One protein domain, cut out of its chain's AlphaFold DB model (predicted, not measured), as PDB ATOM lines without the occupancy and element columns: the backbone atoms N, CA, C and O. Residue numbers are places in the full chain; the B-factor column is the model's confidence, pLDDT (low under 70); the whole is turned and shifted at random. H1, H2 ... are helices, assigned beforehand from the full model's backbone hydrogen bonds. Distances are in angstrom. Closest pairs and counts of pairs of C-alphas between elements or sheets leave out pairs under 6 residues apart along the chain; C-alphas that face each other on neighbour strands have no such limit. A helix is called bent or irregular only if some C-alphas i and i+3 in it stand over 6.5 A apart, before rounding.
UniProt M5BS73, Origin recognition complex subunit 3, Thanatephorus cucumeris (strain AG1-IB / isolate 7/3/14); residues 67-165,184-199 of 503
ATOM      1  N   VAL A  67     -42.596  18.708 -44.729       92.81
ATOM      2  CA  VAL A  67     -41.235  19.237 -44.507       92.81
ATOM      3  C   VAL A  67     -41.292  20.595 -43.808       92.81
ATOM      4  O   VAL A  67     -40.592  20.804 -42.816       92.81
ATOM      5  N   GLN A  68     -42.173  21.490 -44.265       92.44
ATOM      6  CA  GLN A  68     -42.362  22.805 -43.655       92.44
ATOM      7  C   GLN A  68     -42.732  22.700 -42.171       92.44
ATOM      8  O   GLN A  68     -42.105  23.348 -41.338       92.44
ATOM      9  N   LYS A  69     -43.730  21.879 -41.822       90.19
ATOM     10  CA  LYS A  69     -44.218  21.764 -40.440       90.19
ATOM     11  C   LYS A  69     -43.337  20.905 -39.540       90.19
ATOM     12  O   LYS A  69     -43.291  21.138 -38.340       90.19
ATOM     13  N   ALA A  70     -42.692  19.879 -40.081       90.50
ATOM     14  CA  ALA A  70     -41.877  18.983 -39.277       90.50
ATOM     15  C   ALA A  70     -40.521  19.608 -38.961       90.50
ATOM     16  O   ALA A  70     -40.090  19.534 -37.819       90.50
ATOM     17  N   MET A  71     -39.863  20.214 -39.956       89.00
ATOM     18  CA  MET A  71     -38.475  20.670 -39.829       89.00
ATOM     19  C   MET A  71     -38.349  22.178 -39.614       89.00
ATOM     20  O   MET A  71     -37.481  22.604 -38.860       89.00
ATOM     21  N   TYR A  72     -39.224  22.974 -40.232       89.31
ATOM     22  CA  TYR A  72     -39.125  24.437 -40.261       89.31
ATOM     23  C   TYR A  72     -40.277  25.135 -39.521       89.31
ATOM     24  O   TYR A  72     -40.527  26.323 -39.737       89.31
ATOM     25  N   ASP A  73     -41.002  24.430 -38.648       86.56
ATOM     26  CA  ASP A  73     -41.974  25.068 -37.755       86.56
ATOM     27  C   ASP A  73     -41.274  25.753 -36.573       86.56
ATOM     28  O   ASP A  73     -40.128  25.467 -36.233       86.56
ATOM     29  N   TYR A  74     -41.985  26.670 -35.920       77.62
ATOM     30  CA  TYR A  74     -41.474  27.466 -34.801       77.62
ATOM     31  C   TYR A  74     -41.033  26.627 -33.603       77.62
ATOM     32  O   TYR A  74     -40.062  26.970 -32.929       77.62
ATOM     33  N   ASP A  75     -41.753  25.533 -33.366       78.12
ATOM     34  CA  ASP A  75     -41.523  24.590 -32.275       78.12
ATOM     35  C   ASP A  75     -40.855  23.294 -32.779       78.12
ATOM     36  O   ASP A  75     -40.926  22.261 -32.112       78.12
ATOM     37  N   SER A  76     -40.231  23.330 -33.967       81.44
ATOM     38  CA  SER A  76     -39.524  22.178 -34.531       81.44
ATOM     39  C   SER A  76     -38.444  21.682 -33.556       81.44
ATOM     40  O   SER A  76     -37.626  22.485 -33.090       81.44
ATOM     41  N   PRO A  77     -38.417  20.374 -33.234       77.31
ATOM     42  CA  PRO A  77     -37.394  19.784 -32.376       77.31
ATOM     43  C   PRO A  77     -36.085  19.500 -33.131       77.31
ATOM     44  O   PRO A  77     -35.150  18.956 -32.549       77.31
ATOM     45  N   TYR A  78     -36.034  19.783 -34.434       81.31
ATOM     46  CA  TYR A  78     -34.899  19.445 -35.275       81.31
ATOM     47  C   TYR A  78     -33.987  20.651 -35.483       81.31
ATOM     48  O   TYR A  78     -34.391  21.654 -36.065       81.31
ATOM     49  N   ASP A  79     -32.728  20.496 -35.086       79.81
ATOM     50  CA  ASP A  79     -31.697  21.535 -35.176       79.81
ATOM     51  C   ASP A  79     -30.796  21.348 -36.413       79.81
ATOM     52  O   ASP A  79     -29.602  21.632 -36.368       79.81
ATOM     53  N   ILE A  80     -31.346  20.800 -37.506       85.00
ATOM     54  CA  ILE A  80     -30.600  20.470 -38.731       85.00
ATOM     55  C   ILE A  80     -31.249  21.146 -39.940       85.00
ATOM     56  O   ILE A  80     -32.445  20.991 -40.188       85.00
ATOM     57  N   LEU A  81     -30.434  21.855 -40.721       86.56
ATOM     58  CA  LEU A  81     -30.791  22.455 -42.000       86.56
ATOM     59  C   LEU A  81     -30.441  21.528 -43.165       86.56
ATOM     60  O   LEU A  81     -29.379  20.898 -43.208       86.56
ATOM     61  N   LEU A  82     -31.334  21.490 -44.150       89.25
ATOM     62  CA  LEU A  82     -31.115  20.780 -45.403       89.25
ATOM     63  C   LEU A  82     -30.344  21.658 -46.386       89.25
ATOM     64  O   LEU A  82     -30.751  22.784 -46.665       89.25
ATOM     65  N   GLY A  83     -29.263  21.114 -46.937       87.62
ATOM     66  CA  GLY A  83     -28.502  21.745 -48.004       87.62
ATOM     67  C   GLY A  83     -29.053  21.516 -49.400       87.62
ATOM     68  O   GLY A  83     -29.979  20.727 -49.600       87.62
ATOM     69  N   GLU A  84     -28.458  22.190 -50.387       89.12
ATOM     70  CA  GLU A  84     -28.983  22.237 -51.757       89.12
ATOM     71  C   GLU A  84     -29.112  20.829 -52.350       89.12
ATOM     72  O   GLU A  84     -30.151  20.472 -52.907       89.12
ATOM     73  N   ALA A  85     -28.077  20.001 -52.190       87.25
ATOM     74  CA  ALA A  85     -28.083  18.624 -52.678       87.25
ATOM     75  C   ALA A  85     -29.169  17.765 -52.006       87.25
ATOM     76  O   ALA A  85     -29.844  16.982 -52.678       87.25
ATOM     77  N   SER A  86     -29.376  17.953 -50.701       88.94
ATOM     78  CA  SER A  86     -30.383  17.235 -49.918       88.94
ATOM     79  C   SER A  86     -31.796  17.629 -50.354       88.94
ATOM     80  O   SER A  86     -32.635  16.759 -50.583       88.94
ATOM     81  N   VAL A  87     -32.052  18.927 -50.555       91.25
ATOM     82  CA  VAL A  87     -33.345  19.438 -51.043       91.25
ATOM     83  C   VAL A  87     -33.621  18.969 -52.472       91.25
ATOM     84  O   VAL A  87     -34.718  18.486 -52.745       91.25
ATOM     85  N   LYS A  88     -32.631  19.026 -53.374       90.44
ATOM     86  CA  LYS A  88     -32.770  18.492 -54.740       90.44
ATOM     87  C   LYS A  88     -33.081  17.002 -54.742       90.44
ATOM     88  O   LYS A  88     -33.968  16.568 -55.466       90.44
ATOM     89  N   THR A  89     -32.395  16.230 -53.903       88.50
ATOM     90  CA  THR A  89     -32.646  14.791 -53.772       88.50
ATOM     91  C   THR A  89     -34.059  14.525 -53.255       88.50
ATOM     92  O   THR A  89     -34.753  13.670 -53.798       88.50
ATOM     93  N   LEU A  90     -34.534  15.289 -52.265       90.00
ATOM     94  CA  LEU A  90     -35.914  15.194 -51.783       90.00
ATOM     95  C   LEU A  90     -36.933  15.518 -52.879       90.00
ATOM     96  O   LEU A  90     -37.894  14.769 -53.034       90.00
ATOM     97  N   LYS A  91     -36.712  16.581 -53.660       91.12
ATOM     98  CA  LYS A  91     -37.573  16.942 -54.797       91.12
ATOM     99  C   LYS A  91     -37.601  15.832 -55.851       91.12
ATOM    100  O   LYS A  91     -38.683  15.360 -56.186       91.12
ATOM    101  N   ASP A  92     -36.435  15.325 -56.263       89.88
ATOM    102  CA  ASP A  92     -36.309  14.185 -57.185       89.88
ATOM    103  C   ASP A  92     -37.123  12.967 -56.699       89.88
ATOM    104  O   ASP A  92     -37.797  12.305 -57.489       89.88
ATOM    105  N   ILE A  93     -37.064  12.650 -55.400       88.81
ATOM    106  CA  ILE A  93     -37.787  11.514 -54.807       88.81
ATOM    107  C   ILE A  93     -39.293  11.772 -54.770       88.81
ATOM    108  O   ILE A  93     -40.074  10.871 -55.085       88.81
ATOM    109  N   ILE A  94     -39.715  12.978 -54.385       91.19
ATOM    110  CA  ILE A  94     -41.129  13.364 -54.356       91.19
ATOM    111  C   ILE A  94     -41.725  13.236 -55.758       91.19
ATOM    112  O   ILE A  94     -42.761  12.590 -55.907       91.19
ATOM    113  N   ASP A  95     -41.040  13.755 -56.775       90.56
ATOM    114  CA  ASP A  95     -41.504  13.716 -58.162       90.56
ATOM    115  C   ASP A  95     -41.587  12.282 -58.696       90.56
ATOM    116  O   ASP A  95     -42.565  11.903 -59.334       90.56
ATOM    117  N   ARG A  96     -40.592  11.439 -58.395       87.88
ATOM    118  CA  ARG A  96     -40.557  10.038 -58.859       87.88
ATOM    119  C   ARG A  96     -41.560   9.126 -58.168       87.88
ATOM    120  O   ARG A  96     -41.948   8.108 -58.735       87.88
ATOM    121  N   THR A  97     -41.920   9.433 -56.925       88.06
ATOM    122  CA  THR A  97     -42.828   8.601 -56.122       88.06
ATOM    123  C   THR A  97     -44.269   9.099 -56.149       88.06
ATOM    124  O   THR A  97     -45.089   8.578 -55.392       88.06
ATOM    125  N   ASP A  98     -44.582  10.084 -56.997       86.50
ATOM    126  CA  ASP A  98     -45.869  10.789 -57.042       86.50
ATOM    127  C   ASP A  98     -46.268  11.387 -55.672       86.50
ATOM    128  O   ASP A  98     -47.444  11.474 -55.314       86.50
ATOM    129  N   GLY A  99     -45.274  11.786 -54.868       87.25
ATOM    130  CA  GLY A  99     -45.450  12.379 -53.544       87.25
ATOM    131  C   GLY A  99     -46.007  11.426 -52.483       87.25
ATOM    132  O   GLY A  99     -46.909  11.787 -51.723       87.25
ATOM    133  N   ARG A 100     -45.468  10.204 -52.408       89.19
ATOM    134  CA  ARG A 100     -45.747   9.275 -51.300       89.19
ATOM    135  C   ARG A 100     -45.046   9.724 -50.020       89.19
ATOM    136  O   ARG A 100     -43.830   9.908 -49.991       89.19
ATOM    137  N   ILE A 101     -45.806   9.820 -48.932       90.25
ATOM    138  CA  ILE A 101     -45.295  10.269 -47.628       90.25
ATOM    139  C   ILE A 101     -44.283   9.265 -47.065       90.25
ATOM    140  O   ILE A 101     -43.299   9.657 -46.448       90.25
ATOM    141  N   GLU A 102     -44.479   7.969 -47.295       90.69
ATOM    142  CA  GLU A 102     -43.568   6.925 -46.822       90.69
ATOM    143  C   GLU A 102     -42.175   7.065 -47.451       90.69
ATOM    144  O   GLU A 102     -41.159   6.883 -46.773       90.69
ATOM    145  N   ALA A 103     -42.125   7.441 -48.733       90.00
ATOM    146  CA  ALA A 103     -40.873   7.719 -49.427       90.00
ATOM    147  C   ALA A 103     -40.194   8.971 -48.861       90.00
ATOM    148  O   ALA A 103     -38.991   8.941 -48.610       90.00
ATOM    149  N   LEU A 104     -40.962  10.029 -48.577       91.50
ATOM    150  CA  LEU A 104     -40.452  11.229 -47.912       91.50
ATOM    151  C   LEU A 104     -39.860  10.910 -46.532       91.50
ATOM    152  O   LEU A 104     -38.746  11.330 -46.235       91.50
ATOM    153  N   ILE A 105     -40.581  10.157 -45.695       92.31
ATOM    154  CA  ILE A 105     -40.118   9.775 -44.352       92.31
ATOM    155  C   ILE A 105     -38.811   8.987 -44.452       92.31
ATOM    156  O   ILE A 105     -37.863   9.295 -43.735       92.31
ATOM    157  N   THR A 106     -38.744   8.008 -45.355       91.38
ATOM    158  CA  THR A 106     -37.533   7.201 -45.561       91.38
ATOM    159  C   THR A 106     -36.368   8.070 -46.034       91.38
ATOM    160  O   THR A 106     -35.258   7.946 -45.523       91.38
ATOM    161  N   ALA A 107     -36.617   8.990 -46.970       90.00
ATOM    162  CA  ALA A 107     -35.601   9.903 -47.474       90.00
ATOM    163  C   ALA A 107     -35.058  10.817 -46.371       90.00
ATOM    164  O   ALA A 107     -33.847  10.906 -46.192       90.00
ATOM    165  N   LEU A 108     -35.942  11.428 -45.576       90.69
ATOM    166  CA  LEU A 108     -35.545  12.236 -44.425       90.69
ATOM    167  C   LEU A 108     -34.756  11.399 -43.413       90.69
ATOM    168  O   LEU A 108     -33.673  11.804 -43.010       90.69
ATOM    169  N   GLN A 109     -35.226  10.203 -43.049       91.00
ATOM    170  CA  GLN A 109     -34.502   9.322 -42.127       91.00
ATOM    171  C   GLN A 109     -33.077   9.035 -42.599       91.00
ATOM    172  O   GLN A 109     -32.148   9.111 -41.799       91.00
ATOM    173  N   LEU A 110     -32.885   8.750 -43.888       89.19
ATOM    174  CA  LEU A 110     -31.558   8.493 -44.435       89.19
ATOM    175  C   LEU A 110     -30.677   9.746 -44.470       89.19
ATOM    176  O   LEU A 110     -29.510   9.645 -44.104       89.19
ATOM    177  N   ILE A 111     -31.223  10.915 -44.823       88.00
ATOM    178  CA  ILE A 111     -30.494  12.197 -44.761       88.00
ATOM    179  C   ILE A 111     -29.996  12.449 -43.333       88.00
ATOM    180  O   ILE A 111     -28.821  12.738 -43.122       88.00
ATOM    181  N   TYR A 112     -30.862  12.265 -42.331       87.62
ATOM    182  CA  TYR A 112     -30.481  12.406 -40.926       87.62
ATOM    183  C   TYR A 112     -29.453  11.351 -40.499       87.62
ATOM    184  O   TYR A 112     -28.484  11.674 -39.814       87.62
ATOM    185  N   MET A 113     -29.621  10.090 -40.904       87.38
ATOM    186  CA  MET A 113     -28.650   9.036 -40.602       87.38
ATOM    187  C   MET A 113     -27.275   9.336 -41.202       87.38
ATOM    188  O   MET A 113     -26.263   9.098 -40.547       87.38
ATOM    189  N   GLU A 114     -27.224   9.859 -42.424       84.50
ATOM    190  CA  GLU A 114     -25.979  10.232 -43.086       84.50
ATOM    191  C   GLU A 114     -25.316  11.429 -42.401       84.50
ATOM    192  O   GLU A 114     -24.125  11.375 -42.088       84.50
ATOM    193  N   HIS A 115     -26.098  12.450 -42.057       85.50
ATOM    194  CA  HIS A 115     -25.636  13.577 -41.257       85.50
ATOM    195  C   HIS A 115     -24.985  13.110 -39.945       85.50
ATOM    196  O   HIS A 115     -23.815  13.396 -39.688       85.50
ATOM    197  N   TYR A 116     -25.687  12.295 -39.148       84.62
ATOM    198  CA  TYR A 116     -25.145  11.771 -37.890       84.62
ATOM    199  C   TYR A 116     -23.996  10.774 -38.091       84.62
ATOM    200  O   TYR A 116     -23.141  10.643 -37.216       84.62
ATOM    201  N   ARG A 117     -23.900  10.096 -39.239       81.38
ATOM    202  CA  ARG A 117     -22.754   9.232 -39.554       81.38
ATOM    203  C   ARG A 117     -21.454  10.032 -39.668       81.38
ATOM    204  O   ARG A 117     -20.420   9.546 -39.208       81.38
ATOM    205  N   TYR A 118     -21.496  11.222 -40.268       75.38
ATOM    206  CA  TYR A 118     -20.314  12.071 -40.457       75.38
ATOM    207  C   TYR A 118     -20.088  13.050 -39.299       75.38
ATOM    208  O   TYR A 118     -18.953  13.222 -38.855       75.38
ATOM    209  N   GLN A 119     -21.155  13.667 -38.789       77.81
ATOM    210  CA  GLN A 119     -21.097  14.768 -37.822       77.81
ATOM    211  C   GLN A 119     -21.538  14.361 -36.407       77.81
ATOM    212  O   GLN A 119     -21.256  15.069 -35.439       77.81
ATOM    213  N   GLY A 120     -22.153  13.186 -36.241       75.06
ATOM    214  CA  GLY A 120     -22.695  12.715 -34.962       75.06
ATOM    215  C   GLY A 120     -21.702  12.679 -33.800       75.06
ATOM    216  O   GLY A 120     -22.050  13.184 -32.737       75.06
ATOM    217  N   PRO A 121     -20.450  12.204 -33.966       72.81
ATOM    218  CA  PRO A 121     -19.469  12.231 -32.877       72.81
ATOM    219  C   PRO A 121     -19.146  13.644 -32.364       72.81
ATOM    220  O   PRO A 121     -18.729  13.799 -31.221       72.81
ATOM    221  N   LEU A 122     -19.315  14.668 -33.208       75.62
ATOM    222  CA  LEU A 122     -19.111  16.071 -32.848       75.62
ATOM    223  C   LEU A 122     -20.375  16.653 -32.201       75.62
ATOM    224  O   LEU A 122     -20.274  17.379 -31.217       75.62
ATOM    225  N   LEU A 123     -21.556  16.282 -32.700       76.56
ATOM    226  CA  LEU A 123     -22.847  16.686 -32.137       76.56
ATOM    227  C   LEU A 123     -23.134  16.047 -30.773       76.56
ATOM    228  O   LEU A 123     -23.774  16.667 -29.934       76.56
ATOM    229  N   GLU A 124     -22.607  14.856 -30.487       75.12
ATOM    230  CA  GLU A 124     -22.697  14.239 -29.155       75.12
ATOM    231  C   GLU A 124     -21.978  15.045 -28.058       75.12
ATOM    232  O   GLU A 124     -22.294  14.898 -26.871       75.12
ATOM    233  N   ALA A 125     -21.017  15.890 -28.446       72.00
ATOM    234  CA  ALA A 125     -20.327  16.813 -27.550       72.00
ATOM    235  C   ALA A 125     -21.146  18.083 -27.258       72.00
ATOM    236  O   ALA A 125     -20.762  18.864 -26.385       72.00
ATOM    237  N   VAL A 126     -22.260  18.294 -27.964       75.88
ATOM    238  CA  VAL A 126     -23.118  19.469 -27.826       75.88
ATOM    239  C   VAL A 126     -24.288  19.141 -26.891       75.88
ATOM    240  O   VAL A 126     -24.997  18.157 -27.106       75.88
ATOM    241  N   PRO A 127     -24.519  19.939 -25.833       72.94
ATOM    242  CA  PRO A 127     -25.695  19.772 -24.992       72.94
ATOM    243  C   PRO A 127     -26.979  20.058 -25.777       72.94
ATOM    244  O   PRO A 127     -27.083  21.105 -26.416       72.94
ATOM    245  N   SER A 128     -27.959  19.156 -25.670       73.62
ATOM    246  CA  SER A 128     -29.295  19.335 -26.248       73.62
ATOM    247  C   SER A 128     -29.962  20.596 -25.700       73.62
ATOM    248  O   SER A 128     -29.994  20.810 -24.485       73.62
ATOM    249  N   LEU A 129     -30.536  21.406 -26.589       72.38
ATOM    250  CA  LEU A 129     -31.352  22.570 -26.221       72.38
ATOM    251  C   LEU A 129     -32.804  22.206 -25.900       72.38
ATOM    252  O   LEU A 129     -33.551  23.037 -25.381       72.38
ATOM    253  N   HIS A 130     -33.205  20.967 -26.191       69.44
ATOM    254  CA  HIS A 130     -34.569  20.476 -25.984       69.44
ATOM    255  C   HIS A 130     -34.752  19.785 -24.622       69.44
ATOM    256  O   HIS A 130     -35.887  19.620 -24.169       69.44
ATOM    257  N   ASP A 131     -33.659  19.444 -23.928       63.22
ATOM    258  CA  ASP A 131     -33.693  18.832 -22.596       63.22
ATOM    259  C   ASP A 131     -33.903  19.892 -21.499       63.22
ATOM    260  O   ASP A 131     -33.136  20.844 -21.362       63.22
ATOM    261  N   LYS A 132     -34.942  19.721 -20.671       61.62
ATOM    262  CA  LYS A 132     -35.200  20.560 -19.484       61.62
ATOM    263  C   LYS A 132     -34.897  19.779 -18.195       61.62
ATOM    264  O   LYS A 132     -35.298  18.617 -18.115       61.62
ATOM    265  N   PRO A 133     -34.271  20.397 -17.165       54.66
ATOM    266  CA  PRO A 133     -34.181  21.845 -16.958       54.66
ATOM    267  C   PRO A 133     -32.797  22.488 -17.162       54.66
ATOM    268  O   PRO A 133     -32.749  23.711 -17.204       54.66
ATOM    269  N   GLU A 134     -31.703  21.736 -17.328       60.28
ATOM    270  CA  GLU A 134     -30.372  22.305 -17.607       60.28
ATOM    271  C   GLU A 134     -29.580  21.433 -18.596       60.28
ATOM    272  O   GLU A 134     -29.633  20.201 -18.492       60.28
ATOM    273  N   PRO A 135     -28.822  22.042 -19.529       64.00
ATOM    274  CA  PRO A 135     -27.923  21.308 -20.410       64.00
ATOM    275  C   PRO A 135     -26.897  20.553 -19.563       64.00
ATOM    276  O   PRO A 135     -26.160  21.149 -18.777       64.00
ATOM    277  N   ASN A 136     -26.829  19.227 -19.707       69.88
ATOM    278  CA  ASN A 136     -25.920  18.392 -18.921       69.88
ATOM    279  C   ASN A 136     -24.486  18.468 -19.477       69.88
ATOM    280  O   ASN A 136     -23.957  17.511 -20.044       69.88
ATOM    281  N   VAL A 137     -23.861  19.637 -19.315       73.56
ATOM    282  CA  VAL A 137     -22.495  19.940 -19.770       73.56
ATOM    283  C   VAL A 137     -21.502  18.915 -19.218       73.56
ATOM    284  O   VAL A 137     -20.614  18.473 -19.939       73.56
ATOM    285  N   VAL A 138     -21.695  18.464 -17.974       77.12
ATOM    286  CA  VAL A 138     -20.842  17.460 -17.316       77.12
ATOM    287  C   VAL A 138     -20.838  16.132 -18.081       77.12
ATOM    288  O   VAL A 138     -19.778  15.543 -18.288       77.12
ATOM    289  N   LEU A 139     -22.002  15.674 -18.551       80.44
ATOM    290  CA  LEU A 139     -22.109  14.450 -19.346       80.44
ATOM    291  C   LEU A 139     -21.426  14.599 -20.714       80.44
ATOM    292  O   LEU A 139     -20.720  13.689 -21.146       80.44
ATOM    293  N   CYS A 140     -21.608  15.734 -21.391       78.75
ATOM    294  CA  CYS A 140     -20.959  16.010 -22.677       78.75
ATOM    295  C   CYS A 140     -19.429  16.063 -22.539       78.75
ATOM    296  O   CYS A 140     -18.717  15.487 -23.357       78.75
ATOM    297  N   VAL A 141     -18.918  16.669 -21.465       79.50
ATOM    298  CA  VAL A 141     -17.481  16.701 -21.153       79.50
ATOM    299  C   VAL A 141     -16.931  15.291 -20.936       79.50
ATOM    300  O   VAL A 141     -15.933  14.932 -21.557       79.50
ATOM    301  N   GLN A 142     -17.621  14.453 -20.154       80.56
ATOM    302  CA  GLN A 142     -17.233  13.049 -19.959       80.56
ATOM    303  C   GLN A 142     -17.224  12.256 -21.273       80.56
ATOM    304  O   GLN A 142     -16.324  11.445 -21.496       80.56
ATOM    305  N   LYS A 143     -18.190  12.500 -22.167       79.94
ATOM    306  CA  LYS A 143     -18.219  11.877 -23.499       79.94
ATOM    307  C   LYS A 143     -17.029  12.305 -24.355       79.94
ATOM    308  O   LYS A 143     -16.418  11.450 -24.986       79.94
ATOM    309  N   VAL A 144     -16.661  13.587 -24.344       77.38
ATOM    310  CA  VAL A 144     -15.485  14.099 -25.074       77.38
ATOM    311  C   VAL A 144     -14.182  13.522 -24.515       77.38
ATOM    312  O   VAL A 144     -13.279  13.196 -25.281       77.38
ATOM    313  N   GLU A 145     -14.081  13.345 -23.197       78.75
ATOM    314  CA  GLU A 145     -12.923  12.712 -22.550       78.75
ATOM    315  C   GLU A 145     -12.783  11.224 -22.898       78.75
ATOM    316  O   GLU A 145     -11.666  10.722 -23.024       78.75
ATOM    317  N   GLN A 146     -13.908  10.526 -23.073       79.50
ATOM    318  CA  GLN A 146     -13.965   9.108 -23.447       79.50
ATOM    319  C   GLN A 146     -13.952   8.880 -24.970       79.50
ATOM    320  O   GLN A 146     -13.825   7.738 -25.420       79.50
ATOM    321  N   ALA A 147     -14.085   9.940 -25.771       77.00
ATOM    322  CA  ALA A 147     -14.132   9.859 -27.223       77.00
ATOM    323  C   ALA A 147     -12.775   9.458 -27.823       77.00
ATOM    324  O   ALA A 147     -11.703   9.643 -27.243       77.00
ATOM    325  N   LYS A 148     -12.815   8.921 -29.048       76.12
ATOM    326  CA  LYS A 148     -11.598   8.590 -29.801       76.12
ATOM    327  C   LYS A 148     -10.748   9.856 -30.022       76.12
ATOM    328  O   LYS A 148     -11.324  10.916 -30.276       76.12
ATOM    329  N   PRO A 149      -9.404   9.750 -30.052       73.75
ATOM    330  CA  PRO A 149      -8.514  10.888 -30.307       73.75
ATOM    331  C   PRO A 149      -8.883  11.671 -31.571       73.75
ATOM    332  O   PRO A 149      -8.860  12.892 -31.558       73.75
ATOM    333  N   SER A 150      -9.360  10.982 -32.613       72.62
ATOM    334  CA  SER A 150      -9.827  11.592 -33.863       72.62
ATOM    335  C   SER A 150     -10.967  12.600 -33.683       72.62
ATOM    336  O   SER A 150     -11.016  13.588 -34.404       72.62
ATOM    337  N   VAL A 151     -11.886  12.367 -32.738       71.31
ATOM    338  CA  VAL A 151     -13.008  13.280 -32.458       71.31
ATOM    339  C   VAL A 151     -12.489  14.517 -31.738       71.31
ATOM    340  O   VAL A 151     -12.837  15.637 -32.096       71.31
ATOM    341  N   ARG A 152     -11.592  14.327 -30.766       68.81
ATOM    342  CA  ARG A 152     -10.953  15.429 -30.047       68.81
ATOM    343  C   ARG A 152     -10.097  16.286 -30.978       68.81
ATOM    344  O   ARG A 152     -10.194  17.506 -30.920       68.81
ATOM    345  N   ASP A 153      -9.316  15.658 -31.849       71.88
ATOM    346  CA  ASP A 153      -8.480  16.333 -32.842       71.88
ATOM    347  C   ASP A 153      -9.334  17.071 -33.879       71.88
ATOM    348  O   ASP A 153      -8.996  18.193 -34.247       71.88
ATOM    349  N   ALA A 154     -10.470  16.501 -34.299       73.19
ATOM    350  CA  ALA A 154     -11.422  17.166 -35.187       73.19
ATOM    351  C   ALA A 154     -12.086  18.379 -34.520       73.19
ATOM    352  O   ALA A 154     -12.122  19.451 -35.116       73.19
ATOM    353  N   LEU A 155     -12.547  18.254 -33.270       71.69
ATOM    354  CA  LEU A 155     -13.096  19.382 -32.511       71.69
ATOM    355  C   LEU A 155     -12.035  20.471 -32.289       71.69
ATOM    356  O   LEU A 155     -12.316  21.650 -32.476       71.69
ATOM    357  N   MET A 156     -10.801  20.092 -31.944       69.12
ATOM    358  CA  MET A 156      -9.676  21.024 -31.816       69.12
ATOM    359  C   MET A 156      -9.368  21.725 -33.143       69.12
ATOM    360  O   MET A 156      -9.166  22.938 -33.159       69.12
ATOM    361  N   ALA A 157      -9.347  20.979 -34.250       70.88
ATOM    362  CA  ALA A 157      -9.098  21.513 -35.583       70.88
ATOM    363  C   ALA A 157     -10.197  22.494 -36.000       70.88
ATOM    364  O   ALA A 157      -9.874  23.615 -36.381       70.88
ATOM    365  N   LEU A 158     -11.473  22.126 -35.842       71.00
ATOM    366  CA  LEU A 158     -12.608  23.020 -36.082       71.00
ATOM    367  C   LEU A 158     -12.457  24.296 -35.249       71.00
ATOM    368  O   LEU A 158     -12.466  25.399 -35.789       71.00
ATOM    369  N   MET A 159     -12.197  24.163 -33.947       67.25
ATOM    370  CA  MET A 159     -12.070  25.323 -33.066       67.25
ATOM    371  C   MET A 159     -10.897  26.249 -33.379       67.25
ATOM    372  O   MET A 159     -10.942  27.441 -33.070       67.25
ATOM    373  N   PHE A 160      -9.842  25.710 -33.981       64.62
ATOM    374  CA  PHE A 160      -8.679  26.479 -34.396       64.62
ATOM    375  C   PHE A 160      -8.890  27.169 -35.751       64.62
ATOM    376  O   PHE A 160      -8.453  28.308 -35.923       64.62
ATOM    377  N   VAL A 161      -9.576  26.507 -36.691       65.00
ATOM    378  CA  VAL A 161      -9.878  27.020 -38.039       65.00
ATOM    379  C   VAL A 161     -10.789  28.249 -37.967       65.00
ATOM    380  O   VAL A 161     -10.445  29.282 -38.535       65.00
ATOM    381  N   TYR A 162     -11.872  28.203 -37.182       61.22
ATOM    382  CA  TYR A 162     -12.824  29.322 -37.074       61.22
ATOM    383  C   TYR A 162     -12.319  30.526 -36.265       61.22
ATOM    384  O   TYR A 162     -12.939  31.586 -36.276       61.22
ATOM    385  N   LYS A 163     -11.180  30.410 -35.567       56.41
ATOM    386  CA  LYS A 163     -10.560  31.549 -34.868       56.41
ATOM    387  C   LYS A 163      -9.737  32.436 -35.818       56.41
ATOM    388  O   LYS A 163      -9.253  33.484 -35.387       56.41
ATOM    389  N   ARG A 164      -9.531  32.025 -37.079       55.72
ATOM    390  CA  ARG A 164      -8.719  32.764 -38.057       55.72
ATOM    391  C   ARG A 164      -9.580  33.528 -39.070       55.72
ATOM    392  O   ARG A 164     -10.554  32.976 -39.561       55.72
ATOM    393  N   PRO A 165      -9.173  34.755 -39.443       45.50
ATOM    394  CA  PRO A 165      -9.825  35.517 -40.505       45.50
ATOM    395  C   PRO A 165      -9.573  34.952 -41.918       45.50
ATOM    396  O   PRO A 165     -10.347  35.263 -42.809       45.50
ATOM    397  N   GLN A 184      -6.433  26.471 -23.410       63.41
ATOM    398  CA  GLN A 184      -7.639  26.993 -24.072       63.41
ATOM    399  C   GLN A 184      -8.548  25.909 -24.666       63.41
ATOM    400  O   GLN A 184      -9.704  26.208 -24.991       63.41
ATOM    401  N   TYR A 185      -8.049  24.676 -24.791       68.56
ATOM    402  CA  TYR A 185      -8.732  23.541 -25.425       68.56
ATOM    403  C   TYR A 185      -8.925  22.363 -24.458       68.56
ATOM    404  O   TYR A 185      -8.766  21.192 -24.813       68.56
ATOM    405  N   THR A 186      -9.255  22.670 -23.202       76.81
ATOM    406  CA  THR A 186      -9.779  21.653 -22.286       76.81
ATOM    407  C   THR A 186     -11.142  21.161 -22.787       76.81
ATOM    408  O   THR A 186     -11.885  21.960 -23.361       76.81
ATOM    409  N   PRO A 187     -11.513  19.889 -22.560       74.62
ATOM    410  CA  PRO A 187     -12.829  19.365 -22.935       74.62
ATOM    411  C   PRO A 187     -13.993  20.262 -22.475       74.62
ATOM    412  O   PRO A 187     -14.895  20.542 -23.257       74.62
ATOM    413  N   GLU A 188     -13.918  20.822 -21.262       80.12
ATOM    414  CA  GLU A 188     -14.890  21.797 -20.740       80.12
ATOM    415  C   GLU A 188     -14.955  23.098 -21.557       80.12
ATOM    416  O   GLU A 188     -16.038  23.563 -21.910       80.12
ATOM    417  N   SER A 189     -13.804  23.690 -21.899       79.12
ATOM    418  CA  SER A 189     -13.735  24.898 -22.737       79.12
ATOM    419  C   SER A 189     -14.287  24.641 -24.141       79.12
ATOM    420  O   SER A 189     -14.967  25.498 -24.708       79.12
ATOM    421  N   MET A 190     -14.021  23.454 -24.694       75.44
ATOM    422  CA  MET A 190     -14.507  23.038 -26.009       75.44
ATOM    423  C   MET A 190     -16.030  22.896 -26.019       75.44
ATOM    424  O   MET A 190     -16.687  23.528 -26.843       75.44
ATOM    425  N   VAL A 191     -16.592  22.159 -25.056       80.31
ATOM    426  CA  VAL A 191     -18.045  21.966 -24.927       80.31
ATOM    427  C   VAL A 191     -18.765  23.295 -24.686       80.31
ATOM    428  O   VAL A 191     -19.762  23.568 -25.345       80.31
ATOM    429  N   ASN A 192     -18.252  24.170 -23.815       80.88
ATOM    430  CA  ASN A 192     -18.893  25.460 -23.527       80.88
ATOM    431  C   ASN A 192     -18.901  26.413 -24.733       80.88
ATOM    432  O   ASN A 192     -19.898  27.099 -24.979       80.88
ATOM    433  N   LYS A 193     -17.807  26.457 -25.505       79.06
ATOM    434  CA  LYS A 193     -17.745  27.246 -26.746       79.06
ATOM    435  C   LYS A 193     -18.701  26.688 -27.795       79.06
ATOM    436  O   LYS A 193     -19.494  27.449 -28.333       79.06
ATOM    437  N   LEU A 194     -18.682  25.375 -28.025       78.88
ATOM    438  CA  LEU A 194     -19.596  24.720 -28.965       78.88
ATOM    439  C   LEU A 194     -21.058  24.904 -28.568       78.88
ATOM    440  O   LEU A 194     -21.882  25.159 -29.432       78.88
ATOM    441  N   HIS A 195     -21.380  24.834 -27.276       81.62
ATOM    442  CA  HIS A 195     -22.731  25.076 -26.783       81.62
ATOM    443  C   HIS A 195     -23.181  26.523 -27.027       81.62
ATOM    444  O   HIS A 195     -24.306  26.751 -27.459       81.62
ATOM    445  N   THR A 196     -22.298  27.502 -26.807       82.44
ATOM    446  CA  THR A 196     -22.608  28.919 -27.069       82.44
ATOM    447  C   THR A 196     -22.900  29.155 -28.551       82.44
ATOM    448  O   THR A 196     -23.880  29.817 -28.884       82.44
ATOM    449  N   GLU A 197     -22.079  28.587 -29.437       79.44
ATOM    450  CA  GLU A 197     -22.299  28.694 -30.881       79.44
ATOM    451  C   GLU A 197     -23.537  27.904 -31.319       79.44
ATOM    452  O   GLU A 197     -24.353  28.444 -32.051       79.44
ATOM    453  N   HIS A 198     -23.780  26.708 -30.773       81.12
ATOM    454  CA  HIS A 198     -25.001  25.932 -31.018       81.12
ATOM    455  C   HIS A 198     -26.274  26.730 -30.712       81.12
ATOM    456  O   HIS A 198     -27.176  26.787 -31.545       81.12
ATOM    457  N   VAL A 199     -26.337  27.384 -29.545       82.38
ATOM    458  CA  VAL A 199     -27.476  28.234 -29.156       82.38
ATOM    459  C   VAL A 199     -27.716  29.319 -30.202       82.38
ATOM    460  O   VAL A 199     -28.856  29.506 -30.631       82.38
TER     461      VAL A 199
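This is residues 67 to 165 and 184 to 199 of the 503 residues of the protein "Origin recognition complex subunit 3" of Thanatephorus cucumeris (strain AG1-IB / isolate 7/3/14) (UniProt M5BS73). Look first for the long helix H3: H2 folds back along one end as a hairpin, and at the other end H4, H5 and H6 make a small crossed cluster. The printed part has 115 residues with six named helices, H1 to H6 along the chain, and is all helix. It is loose, radius of gyration of the C-alphas 17.0 A, spanning 53 by 32 by 29 A.

Begin with H3, residues 101 to 123, irregular, with C-alphas 118 and 121 7.6 A apart, and a kink of 57 degrees near residue 117. Its residues 103 to 111 touch H2, residues 84 to 96, at a shallow tilt of 21 degrees, opposite ways; the closest C-alphas, of Leu 104 and Ile 94, are 6.8 A apart. H5, residues 149 to 161, only just touches H3, with 3 pairs of C-alphas within 8 A, the closest those of Val 151 and Pro 121, 6.6 A. H6, residues 187 to 199, touches H4, residues 137 to 146, at a steep tilt of 54 degrees; the closest C-alphas are those of Pro 187 and Val 141, 5.6 A. H1, residues 67 to 71, touches no helix. In H3, 17 of 19 O i to N i+4 pairs are within hydrogen-bond range; in the other helices every pair is.

Find C-alpha 101 at (-45.295, 10.269, -47.628); from there H3 runs 28.0 A. H6 ends at C-alpha 199, (-27.476, 28.234, -29.156).

Residues 166 to 183 are not printed; C-alphas 165 and 184 are 18.6 A apart. The links H1 to H2 and H3 to H4 are long. Look for pLDDT under 70 at residues 130 to 136 and 159 to 165, among others.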